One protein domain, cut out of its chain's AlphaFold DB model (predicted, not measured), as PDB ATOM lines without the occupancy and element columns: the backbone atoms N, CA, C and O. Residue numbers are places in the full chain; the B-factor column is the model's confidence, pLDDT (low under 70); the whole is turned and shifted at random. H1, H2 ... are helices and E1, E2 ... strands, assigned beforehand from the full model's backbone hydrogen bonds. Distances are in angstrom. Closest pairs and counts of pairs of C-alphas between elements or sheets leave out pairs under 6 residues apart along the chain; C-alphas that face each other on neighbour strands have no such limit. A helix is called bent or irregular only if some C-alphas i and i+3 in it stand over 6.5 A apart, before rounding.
ATOM      1  N   TYR A  49     121.704 217.562 307.150       82.69
ATOM      2  CA  TYR A  49     120.992 218.837 307.033       82.69
ATOM      3  C   TYR A  49     119.499 218.689 307.343       82.69
ATOM      4  O   TYR A  49     118.952 219.447 308.141       82.69
ATOM      5  N   LEU A  50     118.848 217.658 306.798       76.31
ATOM      6  CA  LEU A  50     117.434 217.379 307.062       76.31
ATOM      7  C   LEU A  50     117.164 217.063 308.543       76.31
ATOM      8  O   LEU A  50     116.125 217.448 309.082       76.31
ATOM      9  N   LYS A  51     118.093 216.377 309.219       75.38
ATOM     10  CA  LYS A  51     117.937 215.969 310.622       75.38
ATOM     11  C   LYS A  51     118.217 217.103 311.609       75.38
ATOM     12  O   LYS A  51     117.430 217.289 312.543       75.38
ATOM     13  N   GLN A  52     119.321 217.822 311.416       79.88
ATOM     14  CA  GLN A  52     119.839 218.839 312.340       79.88
ATOM     15  C   GLN A  52     119.424 220.265 311.972       79.88
ATOM     16  O   GLN A  52     119.536 221.165 312.798       79.88
ATOM     17  N   ARG A  53     118.888 220.470 310.759       74.25
ATOM     18  CA  ARG A  53     118.485 221.776 310.202       74.25
ATOM     19  C   ARG A  53     119.634 222.769 310.067       74.25
ATOM     20  O   ARG A  53     119.411 223.976 310.015       74.25
ATOM     21  N   GLN A  54     120.854 222.255 310.012       85.19
ATOM     22  CA  GLN A  54     122.074 223.021 309.826       85.19
ATOM     23  C   GLN A  54     123.014 222.230 308.912       85.19
ATOM     24  O   GLN A  54     122.978 220.996 308.933       85.19
ATOM     25  N   PRO A  55     123.797 222.900 308.050       90.31
ATOM     26  CA  PRO A  55     124.849 222.240 307.290       90.31
ATOM     27  C   PRO A  55     125.859 221.591 308.239       90.31
ATOM     28  O   PRO A  55     126.209 222.183 309.258       90.31
ATOM     29  N   ALA A  56     126.325 220.392 307.894       92.75
ATOM     30  CA  ALA A  56     127.293 219.673 308.714       92.75
ATOM     31  C   ALA A  56     128.632 220.418 308.762       92.75
ATOM     32  O   ALA A  56     129.117 220.888 307.732       92.75
ATOM     33  N   VAL A  57     129.257 220.457 309.934       94.00
ATOM     34  CA  VAL A  57     130.623 220.952 310.130       94.00
ATOM     35  C   VAL A  57     131.585 219.807 310.456       94.00
ATOM     36  O   VAL A  57     131.209 218.641 310.597       94.00
ATOM     37  N   HIS A  58     132.874 220.129 310.542       93.62
ATOM     38  CA  HIS A  58     133.902 219.179 310.951       93.62
ATOM     39  C   HIS A  58     133.551 218.480 312.280       93.62
ATOM     40  O   HIS A  58     133.408 219.131 313.313       93.62
ATOM     41  N   GLY A  59     133.484 217.145 312.250       91.06
ATOM     42  CA  GLY A  59     133.184 216.299 313.410       91.06
ATOM     43  C   GLY A  59     131.722 215.860 313.529       91.06
ATOM     44  O   GLY A  59     131.444 214.934 314.286       91.06
ATOM     45  N   ASP A  60     130.804 216.446 312.756       90.12
ATOM     46  CA  ASP A  60     129.374 216.114 312.833       90.12
ATOM     47  C   ASP A  60     129.011 214.756 312.227       90.12
ATOM     48  O   ASP A  60     128.008 214.140 312.602       90.12
ATOM     49  N   LEU A  61     129.784 214.310 311.237       92.69
ATOM     50  CA  LEU A  61     129.591 213.034 310.558       92.69
ATOM     51  C   LEU A  61     130.894 212.526 309.950       92.69
ATOM     52  O   LEU A  61     131.783 213.301 309.587       92.69
ATOM     53  N   GLU A  62     130.971 211.209 309.789       90.69
ATOM     54  CA  GLU A  62     132.039 210.565 309.035       90.69
ATOM     55  C   GLU A  62     131.720 210.616 307.538       90.69
ATOM     56  O   GLU A  62     130.673 210.148 307.085       90.69
ATOM     57  N   LEU A  63     132.626 211.209 306.760       91.12
ATOM     58  CA  LEU A  63     132.532 211.189 305.304       91.12
ATOM     59  C   LEU A  63     132.862 209.786 304.774       91.12
ATOM     60  O   LEU A  63     133.705 209.096 305.353       91.12
ATOM     61  N   PRO A  64     132.258 209.366 303.647       91.75
ATOM     62  CA  PRO A  64     132.592 208.089 303.031       91.75
ATOM     63  C   PRO A  64     134.080 208.025 302.676       91.75
ATOM     64  O   PRO A  64     134.720 209.043 302.398       91.75
ATOM     65  N   ALA A  65     134.635 206.815 302.645       92.44
ATOM     66  CA  ALA A  65     136.003 206.610 302.193       92.44
ATOM     67  C   ALA A  65     136.172 207.072 300.737       92.44
ATOM     68  O   ALA A  65     135.278 206.895 299.906       92.44
ATOM     69  N   VAL A  66     137.340 207.635 300.423       92.31
ATOM     70  CA  VAL A  66     137.669 208.067 299.062       92.31
ATOM     71  C   VAL A  66     137.712 206.848 298.131       92.31
ATOM     72  O   VAL A  66     138.508 205.934 298.371       92.31
ATOM     73  N   PRO A  67     136.899 206.808 297.058       89.44
ATOM     74  CA  PRO A  67     136.900 205.686 296.136       89.44
ATOM     75  C   PRO A  67     138.253 205.555 295.430       89.44
ATOM     76  O   PRO A  67     138.834 206.565 295.009       89.44
ATOM     77  N   PRO A  68     138.766 204.327 295.247       88.00
ATOM     78  CA  PRO A  68     140.025 204.119 294.552       88.00
ATOM     79  C   PRO A  68     139.919 204.603 293.103       88.00
ATOM     80  O   PRO A  68     138.891 204.431 292.452       88.00
ATOM     81  N   LYS A  69     141.010 205.177 292.579       86.56
ATOM     82  CA  LYS A  69     141.106 205.694 291.198       86.56
ATOM     83  C   LYS A  69     140.095 206.802 290.845       86.56
ATOM     84  O   LYS A  69     139.930 207.088 289.667       86.56
ATOM     85  N   SER A  70     139.488 207.463 291.831       88.56
ATOM     86  CA  SER A  70     138.578 208.604 291.623       88.56
ATOM     87  C   SER A  70     139.282 209.917 291.272       88.56
ATOM     88  O   SER A  70     138.621 210.925 291.073       88.56
ATOM     89  N   GLY A  71     140.618 209.961 291.278       89.69
ATOM     90  CA  GLY A  71     141.361 211.219 291.142       89.69
ATOM     91  C   GLY A  71     141.304 212.117 292.386       89.69
ATOM     92  O   GLY A  71     141.943 213.167 292.409       89.69
ATOM     93  N   VAL A  72     140.599 211.703 293.445       92.38
ATOM     94  CA  VAL A  72     140.576 212.376 294.747       92.38
ATOM     95  C   VAL A  72     141.706 211.839 295.620       92.38
ATOM     96  O   VAL A  72     141.892 210.630 295.744       92.38
ATOM     97  N   LYS A  73     142.439 212.747 296.265       94.00
ATOM     98  CA  LYS A  73     143.426 212.406 297.292       94.00
ATOM     99  C   LYS A  73     142.787 212.337 298.675       94.00
ATOM    100  O   LYS A  73     143.070 211.423 299.442       94.00
ATOM    101  N   ALA A  74     141.962 213.328 298.998       94.25
ATOM    102  CA  ALA A  74     141.238 213.416 300.258       94.25
ATOM    103  C   ALA A  74     140.046 214.363 300.119       94.25
ATOM    104  O   ALA A  74     140.078 215.294 299.312       94.25
ATOM    105  N   TRP A  75     139.041 214.185 300.967       94.75
ATOM    106  CA  TRP A  75     138.021 215.193 301.218       94.75
ATOM    107  C   TRP A  75     137.803 215.370 302.717       94.75
ATOM    108  O   TRP A  75     138.021 214.438 303.491       94.75
ATOM    109  N   ALA A  76     137.420 216.572 303.131       95.06
ATOM    110  CA  ALA A  76     137.202 216.894 304.534       95.06
ATOM    111  C   ALA A  76     136.153 217.995 304.696       95.06
ATOM    112  O   ALA A  76     136.245 219.045 304.051       95.06
ATOM    113  N   LEU A  77     135.204 217.773 305.606       95.88
ATOM    114  CA  LEU A  77     134.335 218.831 306.110       95.88
ATOM    115  C   LEU A  77     135.167 219.826 306.915       95.88
ATOM    116  O   LEU A  77     136.001 219.438 307.731       95.88
ATOM    117  N   GLN A  78     134.944 221.104 306.654       95.62
ATOM    118  CA  GLN A  78     135.598 222.215 307.327       95.62
ATOM    119  C   GLN A  78     134.725 222.730 308.481       95.62
ATOM    120  O   GLN A  78     133.550 222.383 308.616       95.62
ATOM    121  N   ALA A  79     135.307 223.570 309.336       92.88
ATOM    122  CA  ALA A  79     134.590 224.173 310.463       92.88
ATOM    123  C   ALA A  79     133.482 225.148 310.019       92.88
ATOM    124  O   ALA A  79     132.540 225.386 310.764       92.88
ATOM    125  N   ASP A  80     133.585 225.691 308.806       92.31
ATOM    126  CA  ASP A  80     132.636 226.633 308.208       92.31
ATOM    127  C   ASP A  80     131.543 225.940 307.370       92.31
ATOM    128  O   ASP A  80     130.871 226.589 306.573       92.31
ATOM    129  N   SER A  81     131.368 224.622 307.533       93.06
ATOM    130  CA  SER A  81     130.463 223.739 306.776       93.06
ATOM    131  C   SER A  81     130.797 223.523 305.298       93.06
ATOM    132  O   SER A  81     130.080 222.806 304.595       93.06
ATOM    133  N   THR A  82     131.899 224.090 304.801       95.38
ATOM    134  CA  THR A  82     132.355 223.790 303.445       95.38
ATOM    135  C   THR A  82     132.997 222.406 303.383       95.38
ATOM    136  O   THR A  82     133.620 221.927 304.331       95.38
ATOM    137  N   LEU A  83     132.855 221.739 302.243       94.75
ATOM    138  CA  LEU A  83     133.521 220.479 301.952       94.75
ATOM    139  C   LEU A  83     134.721 220.763 301.047       94.75
ATOM    140  O   LEU A  83     134.577 221.170 299.893       94.75
ATOM    141  N   LEU A  84     135.921 220.525 301.567       95.00
ATOM    142  CA  LEU A  84     137.154 220.656 300.803       95.00
ATOM    143  C   LEU A  84     137.496 219.317 300.153       95.00
ATOM    144  O   LEU A  84     137.772 218.346 300.852       95.00
ATOM    145  N   VAL A  85     137.528 219.276 298.824       93.75
ATOM    146  CA  VAL A  85     137.976 218.127 298.032       93.75
ATOM    147  C   VAL A  85     139.354 218.440 297.462       93.75
ATOM    148  O   VAL A  85     139.534 219.362 296.670       93.75
ATOM    149  N   THR A  86     140.351 217.671 297.883       94.62
ATOM    150  CA  THR A  86     141.722 217.759 297.381       94.62
ATOM    151  C   THR A  86     141.926 216.689 296.322       94.62
ATOM    152  O   THR A  86     141.855 215.494 296.623       94.62
ATOM    153  N   LEU A  87     142.204 217.103 295.089       92.81
ATOM    154  CA  LEU A  87     142.472 216.176 293.995       92.81
ATOM    155  C   LEU A  87     143.930 215.721 294.019       92.81
ATOM    156  O   LEU A  87     144.829 216.443 294.458       92.81
ATOM    157  N   ASP A  88     144.177 214.518 293.512       92.00
ATOM    158  CA  ASP A  88     145.522 213.979 293.312       92.00
ATOM    159  C   ASP A  88     146.159 214.560 292.036       92.00
ATOM    160  O   ASP A  88     146.587 213.853 291.129       92.00
ATOM    161  N   ALA A  89     146.159 215.887 291.920       89.50
ATOM    162  CA  ALA A  89     146.655 216.612 290.760       89.50
ATOM    163  C   ALA A  89     147.347 217.908 291.191       89.50
ATOM    164  O   ALA A  89     147.001 218.518 292.210       89.50
ATOM    165  N   LYS A  90     148.328 218.340 290.391       88.44
ATOM    166  CA  LYS A  90     148.972 219.645 290.540       88.44
ATOM    167  C   LYS A  90     148.904 220.436 289.244       88.44
ATOM    168  O   LYS A  90     149.247 219.916 288.187       88.44
ATOM    169  N   VAL A  91     148.533 221.701 289.370       83.06
ATOM    170  CA  VAL A  91     148.425 222.677 288.287       83.06
ATOM    171  C   VAL A  91     149.296 223.864 288.652       83.06
ATOM    172  O   VAL A  91     149.182 224.393 289.755       83.06
ATOM    173  N   ASP A  92     150.228 224.230 287.773       82.12
ATOM    174  CA  ASP A  92     151.203 225.304 288.018       82.12
ATOM    175  C   ASP A  92     151.946 225.142 289.363       82.12
ATOM    176  O   ASP A  92     152.208 226.091 290.100       82.12
ATOM    177  N   GLY A  93     152.243 223.885 289.721       81.69
ATOM    178  CA  GLY A  93     152.906 223.509 290.974       81.69
ATOM    179  C   GLY A  93     152.009 223.511 292.221       81.69
ATOM    180  O   GLY A  93     152.458 223.074 293.283       81.69
ATOM    181  N   ARG A  94     150.746 223.936 292.110       85.94
ATOM    182  CA  ARG A  94     149.778 224.009 293.213       85.94
ATOM    183  C   ARG A  94     148.854 222.803 293.212       85.94
ATOM    184  O   ARG A  94     148.478 222.305 292.158       85.94
ATOM    185  N   VAL A  95     148.503 222.322 294.401       90.19
ATOM    186  CA  VAL A  95     147.523 221.241 294.550       90.19
ATOM    187  C   VAL A  95     146.154 221.754 294.123       90.19
ATOM    188  O   VAL A  95     145.765 222.854 294.508       90.19
ATOM    189  N   VAL A  96     145.429 220.951 293.349       90.75
ATOM    190  CA  VAL A  96     144.072 221.304 292.938       90.75
ATOM    191  C   VAL A  96     143.111 221.039 294.090       90.75
ATOM    192  O   VAL A  96     142.969 219.908 294.560       90.75
ATOM    193  N   GLN A  97     142.454 222.102 294.543       92.56
ATOM    194  CA  GLN A  97     141.456 222.062 295.602       92.56
ATOM    195  C   GLN A  97     140.127 222.584 295.076       92.56
ATOM    196  O   GLN A  97     140.067 223.641 294.446       92.56
ATOM    197  N   LEU A  98     139.070 221.835 295.355       92.00
ATOM    198  CA  LEU A  98     137.695 222.202 295.071       92.00
ATOM    199  C   LEU A  98     136.998 222.430 296.406       92.00
ATOM    200  O   LEU A  98     137.051 221.574 297.292       92.00
ATOM    201  N   ARG A  99     136.359 223.582 296.566       92.88
ATOM    202  CA  ARG A  99     135.563 223.895 297.746       92.88
ATOM    203  C   ARG A  99     134.094 223.825 297.362       92.88
ATOM    204  O   ARG A  99     133.606 224.647 296.594       92.88
ATOM    205  N   TYR A 100     133.418 222.830 297.916       92.56
ATOM    206  CA  TYR A 100     131.979 222.662 297.831       92.56
ATOM    207  C   TYR A 100     131.333 223.427 298.979       92.56
ATOM    208  O   TYR A 100     131.584 223.144 300.150       92.56
ATOM    209  N   VAL A 101     130.523 224.418 298.646       93.50
ATOM    210  CA  VAL A 101     129.885 225.323 299.596       93.50
ATOM    211  C   VAL A 101     128.402 224.992 299.645       93.50
ATOM    212  O   VAL A 101     127.765 224.942 298.590       93.50
ATOM    213  N   PRO A 102     127.829 224.764 300.835       92.75
ATOM    214  CA  PRO A 102     126.400 224.544 300.942       92.75
ATOM    215  C   PRO A 102     125.648 225.799 300.497       92.75
ATOM    216  O   PRO A 102     125.995 226.913 300.880       92.75
ATOM    217  N   ILE A 103     124.591 225.616 299.721       88.56
ATOM    218  CA  ILE A 103     123.615 226.634 299.360       88.56
ATOM    219  C   ILE A 103     122.294 226.215 299.985       88.56
ATOM    220  O   ILE A 103     121.647 225.265 299.537       88.56
ATOM    221  N   VAL A 104     121.899 226.928 301.036       82.62
ATOM    222  CA  VAL A 104     120.625 226.698 301.712       82.62
ATOM    223  C   VAL A 104     119.560 227.549 301.033       82.62
ATOM    224  O   VAL A 104     119.594 228.777 301.077       82.62
ATOM    225  N   ARG A 105     118.612 226.892 300.369       75.62
ATOM    226  CA  ARG A 105     117.450 227.530 299.731       75.62
ATOM    227  C   ARG A 105     116.216 227.479 300.612       75.62
ATOM    228  O   ARG A 105     115.387 228.381 300.558       75.62
ATOM    229  N   SER A 106     116.092 226.415 301.392       62.59
ATOM    230  CA  SER A 106     114.967 226.182 302.286       62.59
ATOM    231  C   SER A 106     115.331 225.144 303.338       62.59
ATOM    232  O   SER A 106     116.399 224.544 303.288       62.59
ATOM    233  N   ALA A 107     114.382 224.866 304.227       61.25
ATOM    234  CA  ALA A 107     114.367 223.754 305.175       61.25
ATOM    235  C   ALA A 107     114.925 222.412 304.713       61.25
ATOM    236  O   ALA A 107     115.420 221.628 305.520       61.25
ATOM    237  N   THR A 108     114.705 222.102 303.441       61.41
ATOM    238  CA  THR A 108     115.000 220.810 302.822       61.41
ATOM    239  C   THR A 108     115.817 220.957 301.558       61.41
ATOM    240  O   THR A 108     116.397 219.980 301.089       61.41
ATOM    241  N   GLY A 109     115.861 222.166 301.006       70.44
ATOM    242  CA  GLY A 109     116.650 222.516 299.848       70.44
ATOM    243  C   GLY A 109     118.041 222.927 300.285       70.44
ATOM    244  O   GLY A 109     118.289 224.109 300.522       70.44
ATOM    245  N   ILE A 110     118.941 221.952 300.341       83.88
ATOM    246  CA  ILE A 110     120.380 222.187 300.342       83.88
ATOM    247  C   ILE A 110     120.973 221.562 299.082       83.88
ATOM    248  O   ILE A 110     120.642 220.434 298.720       83.88
ATOM    249  N   PHE A 111     121.859 222.289 298.421       86.88
ATOM    250  CA  PHE A 111     122.766 221.725 297.427       86.88
ATOM    251  C   PHE A 111     124.161 222.294 297.653       86.88
ATOM    252  O   PHE A 111     124.323 223.223 298.437       86.88
ATOM    253  N   TYR A 112     125.171 221.720 297.010       89.06
ATOM    254  CA  TYR A 112     126.551 222.155 297.175       89.06
ATOM    255  C   TYR A 112     127.058 222.710 295.860       89.06
ATOM    256  O   TYR A 112     127.152 221.980 294.876       89.06
ATOM    257  N   ASP A 113     127.382 223.996 295.859       89.31
ATOM    258  CA  ASP A 113     127.991 224.642 294.710       89.31
ATOM    259  C   ASP A 113     129.516 224.579 294.813       89.31
ATOM    260  O   ASP A 113     130.064 224.603 295.916       89.31
ATOM    261  N   CYS A 114     130.216 224.466 293.687       89.62
ATOM    262  CA  CYS A 114     131.668 224.295 293.688       89.62
ATOM    263  C   CYS A 114     132.408 225.550 293.224       89.62
ATOM    264  O   CYS A 114     132.128 226.081 292.151       89.62
ATOM    265  N   VAL A 115     133.450 225.927 293.969       90.50
ATOM    266  CA  VAL A 115     134.443 226.935 293.577       90.50
ATOM    267  C   VAL A 115     135.873 226.416 293.735       90.50
ATOM    268  O   VAL A 115     136.159 225.550 294.561       90.50
ATOM    269  N   SER A 116     136.800 226.959 292.948       89.19
ATOM    270  CA  SER A 116     138.230 226.646 293.032       89.19
ATOM    271  C   SER A 116     139.071 227.876 292.702       89.19
ATOM    272  O   SER A 116     138.717 228.645 291.812       89.19
ATOM    273  N   ASP A 117     140.214 228.021 293.376       85.31
ATOM    274  CA  ASP A 117     141.250 229.010 293.036       85.31
ATOM    275  C   ASP A 117     142.145 228.556 291.867       85.31
ATOM    276  O   ASP A 117     143.046 229.278 291.432       85.31
ATOM    277  N   THR A 118     141.940 227.334 291.367       84.25
ATOM    278  CA  THR A 118     142.672 226.809 290.208       84.25
ATOM    279  C   THR A 118     142.081 227.387 288.923       84.25
ATOM    280  O   THR A 118     140.876 227.603 288.833       84.25
ATOM    281  N   SER A 119     142.926 227.620 287.912       72.81
ATOM    282  CA  SER A 119     142.517 228.213 286.631       72.81
ATOM    283  C   SER A 119     141.224 227.586 286.074       72.81
ATOM    284  O   SER A 119     141.191 226.366 285.867       72.81
ATOM    285  N   PRO A 120     140.189 228.391 285.742       70.44
ATOM    286  CA  PRO A 120     138.934 227.902 285.164       70.44
ATOM    287  C   PRO A 120     139.127 227.110 283.867       70.44
ATOM    288  O   PRO A 120     138.308 226.265 283.527       70.44
ATOM    289  N   VAL A 121     140.234 227.333 283.153       72.69
ATOM    290  CA  VAL A 121     140.587 226.556 281.956       72.69
ATOM    291  C   VAL A 121     140.813 225.078 282.290       72.69
ATOM    292  O   VAL A 121     140.504 224.216 281.475       72.69
ATOM    293  N   GLN A 122     141.335 224.779 283.482       74.75
ATOM    294  CA  GLN A 122     141.699 223.420 283.887       74.75
ATOM    295  C   GLN A 122     140.628 222.736 284.741       74.75
ATOM    296  O   GLN A 122     140.486 221.520 284.663       74.75
ATOM    297  N   VAL A 123     139.861 223.498 285.530       78.19
ATOM    298  CA  VAL A 123     138.855 222.940 286.459       78.19
ATOM    299  C   VAL A 123     137.430 223.445 286.226       78.19
ATOM    300  O   VAL A 123     136.504 222.977 286.880       78.19
ATOM    301  N   GLY A 124     137.196 224.358 285.281       67.50
ATOM    302  CA  GLY A 124     135.874 224.967 285.067       67.50
ATOM    303  C   GLY A 124     134.800 223.995 284.570       67.50
ATOM    304  O   GLY A 124     133.612 224.242 284.745       67.50
ATOM    305  N   ARG A 125     135.193 222.852 283.991       73.62
ATOM    306  CA  ARG A 125     134.248 221.770 283.650       73.62
ATOM    307  C   ARG A 125     133.772 220.997 284.877       73.62
ATOM    308  O   ARG A 125     132.637 220.524 284.880       73.62
ATOM    309  N   ILE A 126     134.636 220.927 285.887       79.50
ATOM    310  CA  ILE A 126     134.452 220.210 287.146       79.50
ATOM    311  C   ILE A 126     133.615 221.052 288.119       79.50
ATOM    312  O   ILE A 126     132.710 220.537 288.768       79.50
ATOM    313  N   CYS A 127     133.886 222.357 288.185       78.38
ATOM    314  CA  CYS A 127     133.190 223.302 289.056       78.38
ATOM    315  C   CYS A 127     132.525 224.384 288.215       78.38
ATOM    316  O   CYS A 127     133.134 225.402 287.893       78.38
ATOM    317  N   ARG A 128     131.278 224.109 287.819       66.94
ATOM    318  CA  ARG A 128     130.517 224.971 286.908       66.94
ATOM    319  C   ARG A 128     129.901 226.199 287.580       66.94
ATOM    320  O   ARG A 128     129.568 227.116 286.844       66.94
ATOM    321  N   GLY A 129     129.803 226.223 288.914       65.50
ATOM    322  CA  GLY A 129     129.348 227.374 289.701       65.50
ATOM    323  C   GLY A 129     127.939 227.844 289.328       65.50
ATOM    324  O   GLY A 129     127.780 228.648 288.413       65.50
ATOM    325  N   GLU A 130     126.901 227.377 290.020       71.38
ATOM    326  CA  GLU A 130     125.530 227.861 289.767       71.38
ATOM    327  C   GLU A 130     125.226 229.191 290.471       71.38
ATOM    328  O   GLU A 130     124.427 229.997 289.990       71.38
ATOM    329  N   VAL A 131     125.854 229.428 291.621       79.06
ATOM    330  CA  VAL A 131     125.583 230.546 292.533       79.06
ATOM    331  C   VAL A 131     126.851 231.339 292.804       79.06
ATOM    332  O   VAL A 131     126.855 232.565 292.688       79.06
ATOM    333  N   LEU A 132     127.924 230.640 293.159       83.94
ATOM    334  CA  LEU A 132     129.219 231.209 293.484       83.94
ATOM    335  C   LEU A 132     130.059 231.346 292.218       83.94
ATOM    336  O   LEU A 132     130.188 230.403 291.437       83.94
ATOM    337  N   LYS A 133     130.675 232.517 292.032       82.06
ATOM    338  CA  LYS A 133     131.555 232.777 290.883       82.06
ATOM    339  C   LYS A 133     133.026 232.685 291.259       82.06
ATOM    340  O   LYS A 133     133.852 232.371 290.404       82.06
ATOM    341  N   ALA A 134     133.352 232.958 292.519       84.94
ATOM    342  CA  ALA A 134     134.710 232.916 293.034       84.94
ATOM    343  C   ALA A 134     134.761 232.451 294.495       84.94
ATOM    344  O   ALA A 134     133.777 232.484 295.233       84.94
ATOM    345  N   THR A 135     135.952 232.061 294.945       86.94
ATOM    346  CA  THR A 135     136.230 231.697 296.345       86.94
ATOM    347  C   THR A 135     136.066 232.865 297.322       86.94
ATOM    348  O   THR A 135     135.831 232.639 298.507       86.94
ATOM    349  N   SER A 136     136.127 234.109 296.839       89.69
ATOM    350  CA  SER A 136     135.819 235.309 297.626       89.69
ATOM    351  C   SER A 136     134.352 235.395 298.049       89.69
ATOM    352  O   SER A 136     134.049 236.038 299.049       89.69
ATOM    353  N   ASP A 137     133.448 234.735 297.321       89.12
ATOM    354  CA  ASP A 137     132.001 234.820 297.551       89.12
ATOM    355  C   ASP A 137     131.540 233.881 298.683       89.12
ATOM    356  O   ASP A 137     130.416 233.987 299.173       89.12
ATOM    357  N   VAL A 138     132.413 232.966 299.123       92.25
ATOM    358  CA  VAL A 138     132.084 231.900 300.080       92.25
ATOM    359  C   VAL A 138     131.593 232.468 301.406       92.25
ATOM    360  O   VAL A 138     130.540 232.057 301.879       92.25
ATOM    361  N   ALA A 139     132.311 233.432 301.987       92.75
ATOM    362  CA  ALA A 139     131.939 234.009 303.280       92.75
ATOM    363  C   ALA A 139     130.541 234.648 303.229       92.75
ATOM    364  O   ALA A 139     129.683 234.330 304.049       92.75
ATOM    365  N   ALA A 140     130.277 235.457 302.198       91.00
ATOM    366  CA  ALA A 140     128.978 236.096 302.005       91.00
ATOM    367  C   ALA A 140     127.847 235.073 301.801       91.00
ATOM    368  O   ALA A 140     126.734 235.271 302.285       91.00
ATOM    369  N   GLN A 141     128.115 233.961 301.112       92.94
ATOM    370  CA  GLN A 141     127.126 232.901 300.928       92.94
ATOM    371  C   GLN A 141     126.855 232.109 302.215       92.94
ATOM    372  O   GLN A 141     125.714 231.716 302.453       92.94
ATOM    373  N   LEU A 142     127.866 231.884 303.057       92.06
ATOM    374  CA  LEU A 142     127.667 231.265 304.370       92.06
ATOM    375  C   LEU A 142     126.839 232.176 305.290       92.06
ATOM    376  O   LEU A 142     125.919 231.692 305.952       92.06
ATOM    377  N   ASP A 143     127.072 233.489 305.248       89.69
ATOM    378  CA  ASP A 143     126.231 234.470 305.943       89.69
ATOM    379  C   ASP A 143     124.793 234.465 305.398       89.69
ATOM    380  O   ASP A 143     123.829 234.478 306.166       89.69
ATOM    381  N   ALA A 144     124.623 234.374 304.074       84.44
ATOM    382  CA  ALA A 144     123.308 234.259 303.448       84.44
ATOM    383  C   ALA A 144     122.579 232.978 303.884       84.44
ATOM    384  O   ALA A 144     121.385 233.024 304.181       84.44
ATOM    385  N   ASN A 145     123.282 231.847 303.999       85.12
ATOM    386  CA  ASN A 145     122.704 230.623 304.552       85.12
ATOM    387  C   ASN A 145     122.246 230.832 305.997       85.12
ATOM    388  O   ASN A 145     121.144 230.416 306.343       85.12
ATOM    389  N   ALA A 146     123.055 231.489 306.834       81.69
ATOM    390  CA  ALA A 146     122.688 231.782 308.217       81.69
ATOM    391  C   ALA A 146     121.436 232.672 308.299       81.69
ATOM    392  O   ALA A 146     120.567 232.425 309.133       81.69
ATOM    393  N   GLN A 147     121.287 233.652 307.401       77.75
ATOM    394  CA  GLN A 147     120.078 234.478 307.303       77.75
ATOM    395  C   GLN A 147     118.857 233.681 306.846       77.75
ATOM    396  O   GLN A 147     117.789 233.807 307.448       77.75
ATOM    397  N   VAL A 148     118.998 232.832 305.821       69.69
ATOM    398  CA  VAL A 148     117.922 231.920 305.408       69.69
ATOM    399  C   VAL A 148     117.516 231.063 306.595       69.69
ATOM    400  O   VAL A 148     116.334 231.004 306.896       69.69
ATOM    401  N   LEU A 149     118.484 230.493 307.322       73.00
ATOM    402  CA  LEU A 149     118.237 229.660 308.494       73.00
ATOM    403  C   LEU A 149     117.575 230.420 309.662       73.00
ATOM    404  O   LEU A 149     116.730 229.859 310.355       73.00
ATOM    405  N   ALA A 150     117.927 231.689 309.874       70.50
ATOM    406  CA  ALA A 150     117.363 232.532 310.931       70.50
ATOM    407  C   ALA A 150     115.951 233.052 310.611       70.50
ATOM    408  O   ALA A 150     115.175 233.328 311.522       70.50
ATOM    409  N   THR A 151     115.624 233.197 309.325       64.06
ATOM    410  CA  THR A 151     114.307 233.649 308.839       64.06
ATOM    411  C   THR A 151     113.330 232.501 308.603       64.06
ATOM    412  O   THR A 151     112.160 232.745 308.298       64.06
ATOM    413  N   LEU A 152     113.781 231.254 308.775       55.75
ATOM    414  CA  LEU A 152     112.901 230.093 308.767       55.75
ATOM    415  C   LEU A 152     111.817 230.273 309.836       55.75
ATOM    416  O   LEU A 152     112.140 230.633 310.974       55.75
ATOM    417  N   PRO A 153     110.540 230.010 309.514       47.91
ATOM    418  CA  PRO A 153     109.471 230.145 310.486       47.91
ATOM    419  C   PRO A 153     109.756 229.259 311.712       47.91
ATOM    420  O   PRO A 153     110.151 228.094 311.557       47.91
TER     421      PRO A 153
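This is residues 49 to 153 of the 282 residues of an uncharacterized protein of Rhodoferax sp. TH121 (UniProt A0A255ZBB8). A strongly twisted sheet of four strands has one long helix, H3, packed along one face over E3 and E4. A long stretch with no named element, residues 53 to 71, runs beyond the edge strand E1. The 105 printed residues hold H1, E1, E2, E3, E4, H2 and H3 in that order, a mixed class of helices and strands; the sheet order is E1 - E2 - E3 - E4, all antiparallel. The whole is compact, with a radius of gyration of the C-alphas of 14.4 A, yet elongated, spanning 47 by 28 by 19 A.

H1, residues 49 to 52, is only just not on the sheet, with 4 pairs of C-alphas within 10 A. E1, residues 72 to 77, and E2, residues 83 to 91, form a hairpin, with N 76 and O 84 at 2.9 A. E2 bends by 82 degrees at residue 88. E3, residues 94 to 104, forms a hairpin with E2, N 85 and O 98 being 2.8 A apart. E4, residues 110 to 115, forms a hairpin with E3, N 103 and O 111 being 2.7 A apart, and completes a meander, each strand the antiparallel neighbour of the one before. H2, residues 120 to 123, only grazes the sheet. H3, residues 135 to 151, is on the sheet at a height of 9.2 A, along the strands, at 19 degrees to E3 on the local plane; the closest C-alphas of E3 and H3 are those of Val 104 and Asn 145, 5.3 A. In H3, 11 of 13 O i to N i+4 pairs are within hydrogen-bond range; H1 and H2 are too short for such a pair.

H1 begins at C-alpha 49, (120.992, 218.837, 307.033). E2 is 20.3 A long and E3 30.5 A. H3 is 25.3 A long and ends at C-alpha 151, (114.307, 233.649, 308.839); it is irregular, but only just: C-alphas 136 and 139 are 7.0 A apart.

The two C-alphas farthest apart, those of Gly 93 and Pro 153, are 48.1 A apart. The printed part has no cut. The links H1 to E1 and H2 to H3 are long. Mean pLDDT of the printed part is 84.6, and residues 106 to 108, 124, 128 to 129, 148 and 151 to 153 are under 70.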